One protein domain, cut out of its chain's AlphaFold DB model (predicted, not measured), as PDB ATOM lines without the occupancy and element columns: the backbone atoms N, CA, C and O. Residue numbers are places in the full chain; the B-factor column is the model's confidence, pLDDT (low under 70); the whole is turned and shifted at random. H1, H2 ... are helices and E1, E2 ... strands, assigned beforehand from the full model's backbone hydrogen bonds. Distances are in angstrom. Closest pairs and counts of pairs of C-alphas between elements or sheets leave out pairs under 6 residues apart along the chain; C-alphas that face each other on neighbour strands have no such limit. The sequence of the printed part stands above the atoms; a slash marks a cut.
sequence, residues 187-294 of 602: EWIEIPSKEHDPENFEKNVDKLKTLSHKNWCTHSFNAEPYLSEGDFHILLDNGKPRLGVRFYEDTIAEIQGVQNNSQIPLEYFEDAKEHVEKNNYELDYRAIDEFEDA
ATOM      1  N   GLU A 187     -21.094  -8.519  92.100       90.69
ATOM      2  CA  GLU A 187     -21.017  -7.059  92.218       90.69
ATOM      3  C   GLU A 187     -21.327  -6.374  90.883       90.69
ATOM      4  O   GLU A 187     -20.884  -6.825  89.826       90.69
ATOM      5  N   TRP A 188     -22.080  -5.275  90.938       93.75
ATOM      6  CA  TRP A 188     -22.306  -4.396  89.792       93.75
ATOM      7  C   TRP A 188     -21.231  -3.316  89.744       93.75
ATOM      8  O   TRP A 188     -20.962  -2.644  90.740       93.75
ATOM      9  N   ILE A 189     -20.626  -3.150  88.572       93.81
ATOM     10  CA  ILE A 189     -19.701  -2.067  88.272       93.81
ATOM     11  C   ILE A 189     -20.372  -1.132  87.281       93.81
ATOM     12  O   ILE A 189     -20.591  -1.498  86.127       93.81
ATOM     13  N   GLU A 190     -20.648   0.082  87.736       95.75
ATOM     14  CA  GLU A 190     -21.167   1.159  86.903       95.75
ATOM     15  C   GLU A 190     -19.989   1.934  86.295       95.75
ATOM     16  O   GLU A 190     -18.984   2.236  86.963       95.75
ATOM     17  N   ILE A 191     -20.062   2.169  84.988       96.81
ATOM     18  CA  ILE A 191     -19.044   2.870  84.214       96.81
ATOM     19  C   ILE A 191     -19.743   4.054  83.541       96.81
ATOM     20  O   ILE A 191     -20.516   3.830  82.607       96.81
ATOM     21  N   PRO A 192     -19.497   5.286  84.023       97.75
ATOM     22  CA  PRO A 192     -20.176   6.465  83.509       97.75
ATOM     23  C   PRO A 192     -19.798   6.785  82.063       97.75
ATOM     24  O   PRO A 192     -18.640   6.636  81.651       97.75
ATOM     25  N   SER A 193     -20.789   7.280  81.335       98.06
ATOM     26  CA  SER A 193     -20.706   7.777  79.974       98.06
ATOM     27  C   SER A 193     -19.898   9.065  79.864       98.06
ATOM     28  O   SER A 193     -19.516   9.703  80.850       98.06
ATOM     29  N   LYS A 194     -19.681   9.499  78.622       97.75
ATOM     30  CA  LYS A 194     -19.107  10.815  78.328       97.75
ATOM     31  C   LYS A 194     -19.941  11.970  78.881       97.75
ATOM     32  O   LYS A 194     -19.373  13.002  79.230       97.75
ATOM     33  N   GLU A 195     -21.260  11.821  78.915       97.25
ATOM     34  CA  GLU A 195     -22.162  12.844  79.441       97.25
ATOM     35  C   GLU A 195     -22.083  12.920  80.968       97.25
ATOM     36  O   GLU A 195     -21.982  14.014  81.525       97.25
ATOM     37  N   HIS A 196     -22.043  11.766  81.637       97.31
ATOM     38  CA  HIS A 196     -22.048  11.684  83.096       97.31
ATOM     39  C   HIS A 196     -20.677  11.930  83.751       97.31
ATOM     40  O   HIS A 196     -20.627  12.425  84.877       97.31
ATOM     41  N   ASP A 197     -19.562  11.635  83.072       97.38
ATOM     42  CA  ASP A 197     -18.201  11.876  83.585       97.38
ATOM     43  C   ASP A 197     -17.214  12.256  82.459       97.38
ATOM     44  O   ASP A 197     -16.304  11.489  82.111       97.38
ATOM     45  N   PRO A 198     -17.356  13.456  81.863       96.88
ATOM     46  CA  PRO A 198     -16.510  13.891  80.752       96.88
ATOM     47  C   PRO A 198     -15.032  14.031  81.141       96.88
ATOM     48  O   PRO A 198     -14.157  13.864  80.292       96.88
ATOM     49  N   GLU A 199     -14.736  14.331  82.411       96.75
ATOM     50  CA  GLU A 199     -13.366  14.545  82.896       96.75
ATOM     51  C   GLU A 199     -12.556  13.246  82.970       96.75
ATOM     52  O   GLU A 199     -11.342  13.266  82.751       96.75
ATOM     53  N   ASN A 200     -13.205  12.109  83.250       94.75
ATOM     54  CA  ASN A 200     -12.546  10.802  83.303       94.75
ATOM     55  C   ASN A 200     -12.957   9.870  82.159       94.75
ATOM     56  O   ASN A 200     -12.631   8.684  82.215       94.75
ATOM     57  N   PHE A 201     -13.600  10.386  81.108       95.56
ATOM     58  CA  PHE A 201     -14.130   9.576  80.012       95.56
ATOM     59  C   PHE A 201     -13.104   8.590  79.429       95.56
ATOM     60  O   PHE A 201     -13.390   7.399  79.340       95.56
ATOM     61  N   GLU A 202     -11.875   9.032  79.132       91.19
ATOM     62  CA  GLU A 202     -10.816   8.137  78.631       91.19
ATOM     63  C   GLU A 202     -10.508   6.984  79.605       91.19
ATOM     64  O   GLU A 202     -10.384   5.830  79.200       91.19
ATOM     65  N   LYS A 203     -10.459   7.265  80.915       88.94
ATOM     66  CA  LYS A 203     -10.238   6.230  81.940       88.94
ATOM     67  C   LYS A 203     -11.430   5.284  82.059       88.94
ATOM     68  O   LYS A 203     -11.234   4.102  82.344       88.94
ATOM     69  N   ASN A 204     -12.649   5.785  81.863       93.50
ATOM     70  CA  ASN A 204     -13.866   4.978  81.889       93.50
ATOM     71  C   ASN A 204     -13.929   4.048  80.666       93.50
ATOM     72  O   ASN A 204     -14.268   2.875  80.818       93.50
ATOM     73  N   VAL A 205     -13.477   4.509  79.492       93.56
ATOM     74  CA  VAL A 205     -13.279   3.658  78.307       93.56
ATOM     75  C   VAL A 205     -12.262   2.549  78.594       93.56
ATOM     76  O   VAL A 205     -12.554   1.378  78.347       93.56
ATOM     77  N   ASP A 206     -11.102   2.874  79.175       87.56
ATOM     78  CA  ASP A 206     -10.083   1.874  79.537       87.56
ATOM     79  C   ASP A 206     -10.608   0.856  80.566       87.56
ATOM     80  O   ASP A 206     -10.336  -0.350  80.480       87.56
ATOM     81  N   LYS A 207     -11.397   1.332  81.538       89.50
ATOM     82  CA  LYS A 207     -12.071   0.500  82.543       89.50
ATOM     83  C   LYS A 207     -13.067  -0.458  81.885       89.50
ATOM     84  O   LYS A 207     -13.033  -1.649  82.194       89.50
ATOM     85  N   LEU A 208     -13.894   0.025  80.955       93.31
ATOM     86  CA  LEU A 208     -14.841  -0.797  80.198       93.31
ATOM     87  C   LEU A 208     -14.108  -1.863  79.380       93.31
ATOM     88  O   LEU A 208     -14.383  -3.046  79.554       93.31
ATOM     89  N   LYS A 209     -13.102  -1.476  78.583       90.62
ATOM     90  CA  LYS A 209     -12.274  -2.422  77.815       90.62
ATOM     91  C   LYS A 209     -11.711  -3.538  78.687       90.62
ATOM     92  O   LYS A 209     -11.717  -4.701  78.293       90.62
ATOM     93  N   THR A 210     -11.217  -3.187  79.871       85.62
ATOM     94  CA  THR A 210     -10.555  -4.145  80.758       85.62
ATOM     95  C   THR A 210     -11.533  -5.092  81.452       85.62
ATOM     96  O   THR A 210     -11.233  -6.278  81.596       85.62
ATOM     97  N   LEU A 211     -12.688  -4.587  81.891       88.44
ATOM     98  CA  LEU A 211     -13.684  -5.379  82.616       88.44
ATOM     99  C   LEU A 211     -14.615  -6.171  81.690       88.44
ATOM    100  O   LEU A 211     -15.206  -7.159  82.127       88.44
ATOM    101  N   SER A 212     -14.727  -5.780  80.421       91.06
ATOM    102  CA  SER A 212     -15.542  -6.480  79.434       91.06
ATOM    103  C   SER A 212     -15.055  -7.897  79.161       91.06
ATOM    104  O   SER A 212     -13.860  -8.174  79.040       91.06
ATOM    105  N   HIS A 213     -16.010  -8.814  78.999       90.12
ATOM    106  CA  HIS A 213     -15.721 -10.169  78.554       90.12
ATOM    107  C   HIS A 213     -15.134 -10.156  77.134       90.12
ATOM    108  O   HIS A 213     -15.586  -9.406  76.277       90.12
ATOM    109  N   LYS A 214     -14.190 -11.058  76.836       85.62
ATOM    110  CA  LYS A 214     -13.496 -11.127  75.531       85.62
ATOM    111  C   LYS A 214     -14.400 -11.341  74.307       85.62
ATOM    112  O   LYS A 214     -13.971 -11.134  73.180       85.62
ATOM    113  N   ASN A 215     -15.627 -11.821  74.516       85.88
ATOM    114  CA  ASN A 215     -16.607 -12.010  73.441       85.88
ATOM    115  C   ASN A 215     -17.441 -10.747  73.169       85.88
ATOM    116  O   ASN A 215     -18.215 -10.730  72.215       85.88
ATOM    117  N   TRP A 216     -17.329  -9.724  74.015       90.44
ATOM    118  CA  TRP A 216     -18.017  -8.453  73.842       90.44
ATOM    119  C   TRP A 216     -17.127  -7.512  73.036       90.44
ATOM    120  O   TRP A 216     -15.939  -7.369  73.317       90.44
ATOM    121  N   CYS A 217     -17.700  -6.825  72.053       89.19
ATOM    122  CA  CYS A 217     -16.990  -5.833  71.238       89.19
ATOM    123  C   CYS A 217     -16.486  -4.630  72.066       89.19
ATOM    124  O   CYS A 217     -15.535  -3.948  71.674       89.19
ATOM    125  N   THR A 218     -17.062  -4.402  73.253       92.75
ATOM    126  CA  THR A 218     -16.579  -3.436  74.253       92.75
ATOM    127  C   THR A 218     -15.265  -3.845  74.911       92.75
ATOM    128  O   THR A 218     -14.673  -3.029  75.599       92.75
ATOM    129  N   HIS A 219     -14.749  -5.055  74.676       89.75
ATOM    130  CA  HIS A 219     -13.368  -5.408  75.026       89.75
ATOM    131  C   HIS A 219     -12.336  -4.711  74.119       89.75
ATOM    132  O   HIS A 219     -11.137  -4.765  74.369       89.75
ATOM    133  N   SER A 220     -12.776  -4.059  73.038       89.19
ATOM    134  CA  SER A 220     -11.892  -3.341  72.122       89.19
ATOM    135  C   SER A 220     -12.568  -2.099  71.526       89.19
ATOM    136  O   SER A 220     -12.705  -1.085  72.206       89.19
ATOM    137  N   PHE A 221     -12.967  -2.148  70.256       86.56
ATOM    138  CA  PHE A 221     -13.296  -0.970  69.452       86.56
ATOM    139  C   PHE A 221     -14.657  -0.337  69.773       86.56
ATOM    140  O   PHE A 221     -14.831   0.846  69.501       86.56
ATOM    141  N   ASN A 222     -15.600  -1.070  70.376       93.25
ATOM    142  CA  ASN A 222     -16.927  -0.530  70.707       93.25
ATOM    143  C   ASN A 222     -17.039   0.033  72.130       93.25
ATOM    144  O   ASN A 222     -18.098   0.535  72.489       93.25
ATOM    145  N   ALA A 223     -15.968  -0.005  72.931       95.12
ATOM    146  CA  ALA A 223     -15.988   0.582  74.272       95.12
ATOM    147  C   ALA A 223     -16.290   2.086  74.226       95.12
ATOM    148  O   ALA A 223     -17.237   2.546  74.851       95.12
ATOM    149  N   GLU A 224     -15.510   2.844  73.451       95.88
ATOM    150  CA  GLU A 224     -15.667   4.297  73.338       95.88
ATOM    151  C   GLU A 224     -16.979   4.712  72.654       95.88
ATOM    152  O   GLU A 224     -17.663   5.569  73.218       95.88
ATOM    153  N   PRO A 225     -17.389   4.130  71.504       97.00
ATOM    154  CA  PRO A 225     -18.674   4.457  70.892       97.00
ATOM    155  C   PRO A 225     -19.859   4.244  71.833       97.00
ATOM    156  O   PRO A 225     -20.669   5.149  71.986       97.00
ATOM    157  N   TYR A 226     -19.942   3.094  72.509       97.06
ATOM    158  CA  TYR A 226     -21.080   2.814  73.388       97.06
ATOM    159  C   TYR A 226     -21.069   3.693  74.632       97.06
ATOM    160  O   TYR A 226     -22.102   4.245  74.988       97.06
ATOM    161  N   LEU A 227     -19.899   3.910  75.234       97.75
ATOM    162  CA  LEU A 227     -19.785   4.779  76.403       97.75
ATOM    163  C   LEU A 227     -19.968   6.272  76.058       97.75
ATOM    164  O   LEU A 227     -20.170   7.105  76.938       97.75
ATOM    165  N   SER A 228     -19.891   6.636  74.774       97.56
ATOM    166  CA  SER A 228     -20.264   7.973  74.297       97.56
ATOM    167  C   SER A 228     -21.778   8.159  74.178       97.56
ATOM    168  O   SER A 228     -22.221   9.303  74.167       97.56
ATOM    169  N   GLU A 229     -22.541   7.070  74.045       97.25
ATOM    170  CA  GLU A 229     -24.001   7.077  73.881       97.25
ATOM    171  C   GLU A 229     -24.744   6.934  75.212       97.25
ATOM    172  O   GLU A 229     -25.848   7.449  75.335       97.25
ATOM    173  N   GLY A 230     -24.169   6.243  76.196       98.00
ATOM    174  CA  GLY A 230     -24.789   6.016  77.500       98.00
ATOM    175  C   GLY A 230     -23.857   5.268  78.449       98.00
ATOM    176  O   GLY A 230     -22.739   4.895  78.085       98.00
ATOM    177  N   ASP A 231     -24.289   5.096  79.697       98.38
ATOM    178  CA  ASP A 231     -23.520   4.359  80.700       98.38
ATOM    179  C   ASP A 231     -23.365   2.877  80.310       98.38
ATOM    180  O   ASP A 231     -24.074   2.328  79.459       98.38
ATOM    181  N   PHE A 232     -22.415   2.192  80.943       98.38
ATOM    182  CA  PHE A 232     -22.273   0.748  80.786       98.38
ATOM    183  C   PHE A 232     -22.129   0.081  82.144       98.38
ATOM    184  O   PHE A 232     -21.221   0.406  82.914       98.38
ATOM    185  N   HIS A 233     -23.002  -0.879  82.446       97.69
ATOM    186  CA  HIS A 233     -22.942  -1.619  83.706       97.69
ATOM    187  C   HIS A 233     -22.480  -3.053  83.466       97.69
ATOM    188  O   HIS A 233     -22.886  -3.706  82.506       97.69
ATOM    189  N   ILE A 234     -21.615  -3.556  84.345       96.00
ATOM    190  CA  ILE A 234     -21.091  -4.920  84.271       96.00
ATOM    191  C   ILE A 234     -21.387  -5.638  85.578       96.00
ATOM    192  O   ILE A 234     -20.963  -5.183  86.640       96.00
ATOM    193  N   LEU A 235     -22.038  -6.797  85.494       95.56
ATOM    194  CA  LEU A 235     -22.106  -7.720  86.618       95.56
ATOM    195  C   LEU A 235     -20.854  -8.594  86.624       95.56
ATOM    196  O   LEU A 235     -20.626  -9.382  85.696       95.56
ATOM    197  N   LEU A 236     -20.072  -8.493  87.692       91.88
ATOM    198  CA  LEU A 236     -18.979  -9.404  87.990       91.88
ATOM    199  C   LEU A 236     -19.459 -10.469  88.978       91.88
ATOM    200  O   LEU A 236     -20.076 -10.155  89.987       91.88
ATOM    201  N   ASP A 237     -19.129 -11.731  88.722       90.44
ATOM    202  CA  ASP A 237     -19.334 -12.846  89.650       90.44
ATOM    203  C   ASP A 237     -17.987 -13.509  89.926       90.44
ATOM    204  O   ASP A 237     -17.342 -14.052  89.018       90.44
ATOM    205  N   ASN A 238     -17.535 -13.416  91.176       85.31
ATOM    206  CA  ASN A 238     -16.193 -13.814  91.599       85.31
ATOM    207  C   ASN A 238     -15.102 -13.168  90.716       85.31
ATOM    208  O   ASN A 238     -14.137 -13.816  90.295       85.31
ATOM    209  N   GLY A 239     -15.297 -11.885  90.389       81.12
ATOM    210  CA  GLY A 239     -14.397 -11.073  89.566       81.12
ATOM    211  C   GLY A 239     -14.399 -11.397  88.068       81.12
ATOM    212  O   GLY A 239     -13.525 -10.923  87.347       81.12
ATOM    213  N   LYS A 240     -15.337 -12.219  87.580       86.94
ATOM    214  CA  LYS A 240     -15.493 -12.512  86.146       86.94
ATOM    215  C   LYS A 240     -16.736 -11.815  85.595       86.94
ATOM    216  O   LYS A 240     -17.782 -11.958  86.219       86.94
ATOM    217  N   PRO A 241     -16.671 -11.144  84.434       91.81
ATOM    218  CA  PRO A 241     -17.845 -10.532  83.820       91.81
ATOM    219  C   PRO A 241     -18.850 -11.589  83.373       91.81
ATOM    220  O   PRO A 241     -18.479 -12.589  82.748       91.81
ATOM    221  N   ARG A 242     -20.120 -11.366  83.717       94.12
ATOM    222  CA  ARG A 242     -21.239 -12.282  83.456       94.12
ATOM    223  C   ARG A 242     -22.372 -11.646  82.678       94.12
ATOM    224  O   ARG A 242     -22.885 -12.304  81.774       94.12
ATOM    225  N   LEU A 243     -22.696 -10.395  82.995       96.06
ATOM    226  CA  LEU A 243     -23.657  -9.574  82.266       96.06
ATOM    227  C   LEU A 243     -23.025  -8.239  81.887       96.06
ATOM    228  O   LEU A 243     -22.305  -7.654  82.697       96.06
ATOM    229  N   GLY A 244     -23.317  -7.778  80.678       96.06
ATOM    230  CA  GLY A 244     -23.127  -6.397  80.256       96.06
ATOM    231  C   GLY A 244     -24.490  -5.761  80.001       96.06
ATOM    232  O   GLY A 244     -25.335  -6.379  79.354       96.06
ATOM    233  N   VAL A 245     -24.693  -4.554  80.520       97.12
ATOM    234  CA  VAL A 245     -25.897  -3.742  80.332       97.12
ATOM    235  C   VAL A 245     -25.473  -2.473  79.612       97.12
ATOM    236  O   VAL A 245     -24.702  -1.677  80.156       97.12
ATOM    237  N   ARG A 246     -25.950  -2.313  78.379       97.06
ATOM    238  CA  ARG A 246     -25.655  -1.155  77.539       97.06
ATOM    239  C   ARG A 246     -26.789  -0.153  77.652       97.06
ATOM    240  O   ARG A 246     -27.939  -0.510  77.390       97.06
ATOM    241  N   PHE A 247     -26.455   1.092  77.954       98.06
ATOM    242  CA  PHE A 247     -27.407   2.189  77.899       98.06
ATOM    243  C   PHE A 247     -27.284   2.944  76.576       98.06
ATOM    244  O   PHE A 247     -26.226   2.983  75.946       98.06
ATOM    245  N   TYR A 248     -28.400   3.521  76.157       96.81
ATOM    246  CA  TYR A 248     -28.461   4.612  75.202       96.81
ATOM    247  C   TYR A 248     -29.171   5.755  75.922       96.81
ATOM    248  O   TYR A 248     -30.325   5.597  76.330       96.81
ATOM    249  N   GLU A 249     -28.465   6.864  76.124       94.62
ATOM    250  CA  GLU A 249     -28.843   7.900  77.086       94.62
ATOM    251  C   GLU A 249     -29.101   7.238  78.459       94.62
ATOM    252  O   GLU A 249     -28.253   6.483  78.942       94.62
ATOM    253  N   ASP A 250     -30.278   7.440  79.051       94.56
ATOM    254  CA  ASP A 250     -30.668   6.859  80.344       94.56
ATOM    255  C   ASP A 250     -31.482   5.552  80.224       94.56
ATOM    256  O   ASP A 250     -31.964   5.011  81.222       94.56
ATOM    257  N   THR A 251     -31.658   5.025  79.007       97.31
ATOM    258  CA  THR A 251     -32.465   3.821  78.740       97.31
ATOM    259  C   THR A 251     -31.577   2.606  78.501       97.31
ATOM    260  O   THR A 251     -30.621   2.664  77.726       97.31
ATOM    261  N   ILE A 252     -31.909   1.463  79.104       97.69
ATOM    262  CA  ILE A 252     -31.227   0.197  78.817       97.69
ATOM    263  C   ILE A 252     -31.620  -0.271  77.418       97.69
ATOM    264  O   ILE A 252     -32.771  -0.622  77.158       97.69
ATOM    265  N   ALA A 253     -30.635  -0.311  76.527       96.44
ATOM    266  CA  ALA A 253     -30.803  -0.721  75.140       96.44
ATOM    267  C   ALA A 253     -30.542  -2.220  74.922       96.44
ATOM    268  O   ALA A 253     -30.990  -2.775  73.919       96.44
ATOM    269  N   GLU A 254     -29.766  -2.858  75.801       95.25
ATOM    270  CA  GLU A 254     -29.391  -4.274  75.690       95.25
ATOM    271  C   GLU A 254     -28.888  -4.827  77.031       95.25
ATOM    272  O   GLU A 254     -28.124  -4.159  77.738       95.25
ATOM    273  N   ILE A 255     -29.241  -6.080  77.328       94.31
ATOM    274  CA  ILE A 255     -28.643  -6.894  78.388       94.31
ATOM    275  C   ILE A 255     -28.164  -8.220  77.806       94.31
ATOM    276  O   ILE A 255     -28.938  -9.063  77.358       94.31
ATOM    277  N   GLN A 256     -26.857  -8.462  77.893       90.19
ATOM    278  CA  GLN A 256     -26.251  -9.645  77.291       90.19
ATOM    279  C   GLN A 256     -25.335 -10.414  78.241       90.19
ATOM    280  O   GLN A 256     -24.564  -9.851  79.022       90.19
ATOM    281  N   GLY A 257     -25.385 -11.743  78.126       92.50
ATOM    282  CA  GLY A 257     -24.431 -12.640  78.763       92.50
ATOM    283  C   GLY A 257     -23.088 -12.745  78.029       92.50
ATOM    284  O   GLY A 257     -22.855 -12.182  76.959       92.50
ATOM    285  N   VAL A 258     -22.193 -13.577  78.566       89.69
ATOM    286  CA  VAL A 258     -20.850 -13.839  78.001       89.69
ATOM    287  C   VAL A 258     -20.841 -14.395  76.569       89.69
ATOM    288  O   VAL A 258     -19.799 -14.375  75.910       89.69
ATOM    289  N   GLN A 259     -21.967 -14.937  76.099       83.19
ATOM    290  CA  GLN A 259     -22.095 -15.515  74.758       83.19
ATOM    291  C   GLN A 259     -22.346 -14.465  73.672       83.19
ATOM    292  O   GLN A 259     -22.161 -14.799  72.505       83.19
ATOM    293  N   ASN A 260     -22.700 -13.226  74.042       83.31
ATOM    294  CA  ASN A 260     -22.998 -12.135  73.108       83.31
ATOM    295  C   ASN A 260     -24.047 -12.542  72.054       83.31
ATOM    296  O   ASN A 260     -23.791 -12.565  70.852       83.31
ATOM    297  N   ASN A 261     -25.205 -12.986  72.538       84.25
ATOM    298  CA  ASN A 261     -26.279 -13.559  71.729       84.25
ATOM    299  C   ASN A 261     -27.658 -12.972  72.073       84.25
ATOM    300  O   ASN A 261     -28.657 -13.650  71.833       84.25
ATOM    301  N   SER A 262     -27.695 -11.771  72.664       85.31
ATOM    302  CA  SER A 262     -28.927 -11.087  73.099       85.31
ATOM    303  C   SER A 262     -29.798 -11.966  74.003       85.31
ATOM    304  O   SER A 262     -30.997 -12.125  73.802       85.31
ATOM    305  N   GLN A 263     -29.159 -12.659  74.950       88.56
ATOM    306  CA  GLN A 263     -29.844 -13.479  75.942       88.56
ATOM    307  C   GLN A 263     -29.240 -13.256  77.323       88.56
ATOM    308  O   GLN A 263     -28.016 -13.299  77.505       88.56
ATOM    309  N   ILE A 264     -30.127 -13.112  78.305       93.25
ATOM    310  CA  ILE A 264     -29.791 -13.104  79.726       93.25
ATOM    311  C   ILE A 264     -29.665 -14.566  80.193       93.25
ATOM    312  O   ILE A 264     -30.629 -15.331  80.092       93.25
ATOM    313  N   PRO A 265     -28.501 -15.012  80.703       90.75
ATOM    314  CA  PRO A 265     -28.380 -16.344  81.286       90.75
ATOM    315  C   PRO A 265     -29.295 -16.497  82.510       90.75
ATOM    316  O   PRO A 265     -29.271 -15.663  83.411       90.75
ATOM    317  N   LEU A 266     -30.046 -17.602  82.593       90.38
ATOM    318  CA  LEU A 266     -31.057 -17.835  83.648       90.38
ATOM    319  C   LEU A 266     -30.504 -17.799  85.082       90.38
ATOM    320  O   LEU A 266     -31.245 -17.576  86.043       90.38
ATOM    321  N   GLU A 267     -29.208 -18.069  85.239       90.19
ATOM    322  CA  GLU A 267     -28.508 -18.004  86.525       90.19
ATOM    323  C   GLU A 267     -28.280 -16.563  87.018       90.19
ATOM    324  O   GLU A 267     -28.126 -16.364  88.222       90.19
ATOM    325  N   TYR A 268     -28.307 -15.582  86.104       94.31
ATOM    326  CA  TYR A 268     -28.111 -14.154  86.377       94.31
ATOM    327  C   TYR A 268     -29.362 -13.296  86.119       94.31
ATOM    328  O   TYR A 268     -29.308 -12.076  86.251       94.31
ATOM    329  N   PHE A 269     -30.493 -13.917  85.766       95.12
ATOM    330  CA  PHE A 269     -31.748 -13.206  85.499       95.12
ATOM    331  C   PHE A 269     -32.228 -12.384  86.703       95.12
ATOM    332  O   PHE A 269     -32.538 -11.208  86.547       95.12
ATOM    333  N   GLU A 270     -32.212 -12.964  87.907       95.31
ATOM    334  CA  GLU A 270     -32.622 -12.248  89.127       95.31
ATOM    335  C   GLU A 270     -31.716 -11.048  89.423       95.31
ATOM    336  O   GLU A 270     -32.204 -10.008  89.851       95.31
ATOM    337  N   ASP A 271     -30.410 -11.156  89.154       96.44
ATOM    338  CA  ASP A 271     -29.484 -10.041  89.375       96.44
ATOM    339  C   ASP A 271     -29.750  -8.895  88.390       96.44
ATOM    340  O   ASP A 271     -29.653  -7.728  88.764       96.44
ATOM    341  N   ALA A 272     -30.089  -9.219  87.135       96.62
ATOM    342  CA  ALA A 272     -30.499  -8.234  86.138       96.62
ATOM    343  C   ALA A 272     -31.824  -7.570  86.531       96.62
ATOM    344  O   ALA A 272     -31.923  -6.345  86.510       96.62
ATOM    345  N   LYS A 273     -32.819  -8.370  86.933       96.62
ATOM    346  CA  LYS A 273     -34.138  -7.893  87.359       96.62
ATOM    347  C   LYS A 273     -34.038  -6.968  88.568       96.62
ATOM    348  O   LYS A 273     -34.536  -5.849  88.509       96.62
ATOM    349  N   GLU A 274     -33.316  -7.377  89.614       97.00
ATOM    350  CA  GLU A 274     -33.079  -6.537  90.793       97.00
ATOM    351  C   GLU A 274     -32.384  -5.223  90.407       97.00
ATOM    352  O   GLU A 274     -32.774  -4.159  90.889       97.00
ATOM    353  N   HIS A 275     -31.380  -5.276  89.523       96.62
ATOM    354  CA  HIS A 275     -30.651  -4.082  89.086       96.62
ATOM    355  C   HIS A 275     -31.546  -3.083  88.353       96.62
ATOM    356  O   HIS A 275     -31.442  -1.881  88.586       96.62
ATOM    357  N   VAL A 276     -32.444  -3.571  87.500       96.50
ATOM    358  CA  VAL A 276     -33.400  -2.728  86.775       96.50
ATOM    359  C   VAL A 276     -34.452  -2.146  87.711       96.50
ATOM    360  O   VAL A 276     -34.651  -0.932  87.729       96.50
ATOM    361  N   GLU A 277     -35.086  -2.985  88.531       96.31
ATOM    362  CA  GLU A 277     -36.184  -2.573  89.410       96.31
ATOM    363  C   GLU A 277     -35.722  -1.600  90.502       96.31
ATOM    364  O   GLU A 277     -36.371  -0.585  90.754       96.31
ATOM    365  N   LYS A 278     -34.582  -1.877  91.144       96.31
ATOM    366  CA  LYS A 278     -34.072  -1.066  92.259       96.31
ATOM    367  C   LYS A 278     -33.671   0.342  91.831       96.31
ATOM    368  O   LYS A 278     -33.819   1.278  92.618       96.31
ATOM    369  N   ASN A 279     -33.146   0.477  90.618       94.62
ATOM    370  CA  ASN A 279     -32.705   1.755  90.070       94.62
ATOM    371  C   ASN A 279     -33.780   2.439  89.214       94.62
ATOM    372  O   ASN A 279     -33.589   3.583  88.816       94.62
ATOM    373  N   ASN A 280     -34.918   1.773  88.977       95.31
ATOM    374  CA  ASN A 280     -36.016   2.274  88.152       95.31
ATOM    375  C   ASN A 280     -35.549   2.652  86.730       95.31
ATOM    376  O   ASN A 280     -35.895   3.720  86.223       95.31
ATOM    377  N   TYR A 281     -34.733   1.789  86.115       96.56
ATOM    378  CA  TYR A 281     -34.261   1.993  84.744       96.56
ATOM    379  C   TYR A 281     -35.369   1.718  83.724       96.56
ATOM    380  O   TYR A 281     -36.114   0.744  83.846       96.56
ATOM    381  N   GLU A 282     -35.439   2.554  82.689       96.69
ATOM    382  CA  GLU A 282     -36.302   2.314  81.534       96.69
ATOM    383  C   GLU A 282     -35.650   1.296  80.589       96.69
ATOM    384  O   GLU A 282     -34.428   1.276  80.417       96.69
ATOM    385  N   LEU A 283     -36.470   0.438  79.981       96.75
ATOM    386  CA  LEU A 283     -36.036  -0.581  79.027       96.75
ATOM    387  C   LEU A 283     -36.509  -0.204  77.622       96.75
ATOM    388  O   LEU A 283     -37.696   0.054  77.415       96.75
ATOM    389  N   ASP A 284     -35.600  -0.222  76.650       96.06
ATOM    390  CA  ASP A 284     -35.962  -0.173  75.231       96.06
ATOM    391  C   ASP A 284     -36.621  -1.496  74.794       96.06
ATOM    392  O   ASP A 284     -36.483  -2.524  75.460       96.06
ATOM    393  N   TYR A 285     -37.296  -1.510  73.639       93.44
ATOM    394  CA  TYR A 285     -38.016  -2.678  73.118       93.44
ATOM    395  C   TYR A 285     -37.151  -3.946  73.061       93.44
ATOM    396  O   TYR A 285     -37.646  -5.027  73.354       93.44
ATOM    397  N   ARG A 286     -35.854  -3.828  72.736       92.62
ATOM    398  CA  ARG A 286     -34.941  -4.986  72.712       92.62
ATOM    399  C   ARG A 286     -34.696  -5.556  74.098       92.62
ATOM    400  O   ARG A 286     -34.759  -6.765  74.275       92.62
ATOM    401  N   ALA A 287     -34.423  -4.688  75.068       93.81
ATOM    402  CA  ALA A 287     -34.190  -5.108  76.440       93.81
ATOM    403  C   ALA A 287     -35.471  -5.690  77.064       93.81
ATOM    404  O   ALA A 287     -35.387  -6.646  77.829       93.81
ATOM    405  N   ILE A 288     -36.650  -5.166  76.698       95.12
ATOM    406  CA  ILE A 288     -37.947  -5.751  77.073       95.12
ATOM    407  C   ILE A 288     -38.052  -7.190  76.557       95.12
ATOM    408  O   ILE A 288     -38.274  -8.094  77.361       95.12
ATOM    409  N   ASP A 289     -37.822  -7.416  75.257       92.81
ATOM    410  CA  ASP A 289     -37.875  -8.759  74.661       92.81
ATOM    411  C   ASP A 289     -36.894  -9.724  75.363       92.81
ATOM    412  O   ASP A 289     -37.247 -10.859  75.684       92.81
ATOM    413  N   GLU A 290     -35.667  -9.273  75.655       93.12
ATOM    414  CA  GLU A 290     -34.639 -10.058  76.358       93.12
ATOM    415  C   GLU A 290     -35.055 -10.449  77.788       93.12
ATOM    416  O   GLU A 290     -34.778 -11.571  78.229       93.12
ATOM    417  N   PHE A 291     -35.721  -9.540  78.509       93.50
ATOM    418  CA  PHE A 291     -36.260  -9.789  79.846       93.50
ATOM    419  C   PHE A 291     -37.427 -10.769  79.823       93.50
ATOM    420  O   PHE A 291     -37.399 -11.745  80.573       93.50
ATOM    421  N   GLU A 292     -38.428 -10.529  78.973       93.31
ATOM    422  CA  GLU A 292     -39.619 -11.378  78.871       93.31
ATOM    423  C   GLU A 292     -39.229 -12.816  78.491       93.31
ATOM    424  O   GLU A 292     -39.664 -13.778  79.133       93.31
ATOM    425  N   ASP A 293     -38.324 -12.979  77.520       91.50
ATOM    426  CA  ASP A 293     -37.796 -14.286  77.124       91.50
ATOM    427  C   ASP A 293     -37.086 -15.005  78.278       91.50
ATOM    428  O   ASP A 293     -37.199 -16.229  78.428       91.50
ATOM    429  N   ALA A 294     -36.295 -14.275  79.068       92.94
ATOM    430  CA  ALA A 294     -35.560 -14.841  80.190       92.94
ATOM    431  C   ALA A 294     -36.487 -15.207  81.358       92.94
ATOM    432  O   ALA A 294     -36.294 -16.266  81.959       92.94
TER     433      ALA A 294
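What this domain is: This is residues 187 to 294 of the 602 residues of an uncharacterized protein of Candidatus Gastranaerophilales bacterium HUM_9 (UniProt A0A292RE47). A twisted antiparallel sheet of four strands forms the middle, with H1 over one face and H3 over the other. H4 packs beside edge strand E4, and H2 sits by H1, grazing the sheet. The printed part has 108 residues, with four named helices and four named strands in the order E1 H1 H2 E2 E3 E4 H3 H4; the sheet's order is E1 E2 E3 E4 and the class is mixed. It is compact, with a radius of gyration of the C-alphas of 12.7 A and spans of 36 by 26 by 21 A.

How they stand to each other: Start at E1, residues 187 to 191, whose antiparallel neighbour is E2, residues 232 to 237; N 189 and O 234, 2.8 A apart, are within hydrogen-bond range. E2, E3 (residues 240 to 248) and E4 (residues 251 to 257) form a meander, each strand the antiparallel neighbour of the one before; find N 235 and O 243 at 2.9 A and N 246 and O 254 at 2.9 A, within hydrogen-bond range. H1, residues 201 to 211, lies over E1 and E2 at a height over the sheet of 10.1 A, and its closest C-alphas to E1 are those of Asn 204 and Ile 191, 6.1 A. It touches H2, residues 223 to 229, at the closest C-alphas of Val 205 and Glu 224, 5.5 A; H2 only grazes the sheet. On the opposite face from H1, H3, residues 269 to 279, lies over E2 and E3 at a height of 9.2 A, its C-alpha 272 closest to C-alpha 243 of E3, 8.0 A. On the same face as H3, H4, residues 285 to 294, lies over none of the strands; its closest C-alpha pair with E4 is Ala 287 and Glu 254, 4.9 A. Every O i to N i+4 pair is within hydrogen-bond range in H1, H2 and H4, and 6 of 7 in H3.

Where its parts are: Find C-alpha 187 at (-21.017, -7.059, 92.218), where E1 begins. E3 runs 24.1 A and bends by 50 degrees at residue 243; E4 runs 18.3 A, H1 15.2 A and H3 15.7 A. H4 ends at C-alpha 294, (-35.560, -14.841, 80.190).

The domain as a whole: The C-alphas farthest apart, Glu 199 and Asp 293, are 38.2 A apart. The printed part has no cut; the links H1 to H2 and E4 to H3 are long. No printed residue is under 70 in pLDDT.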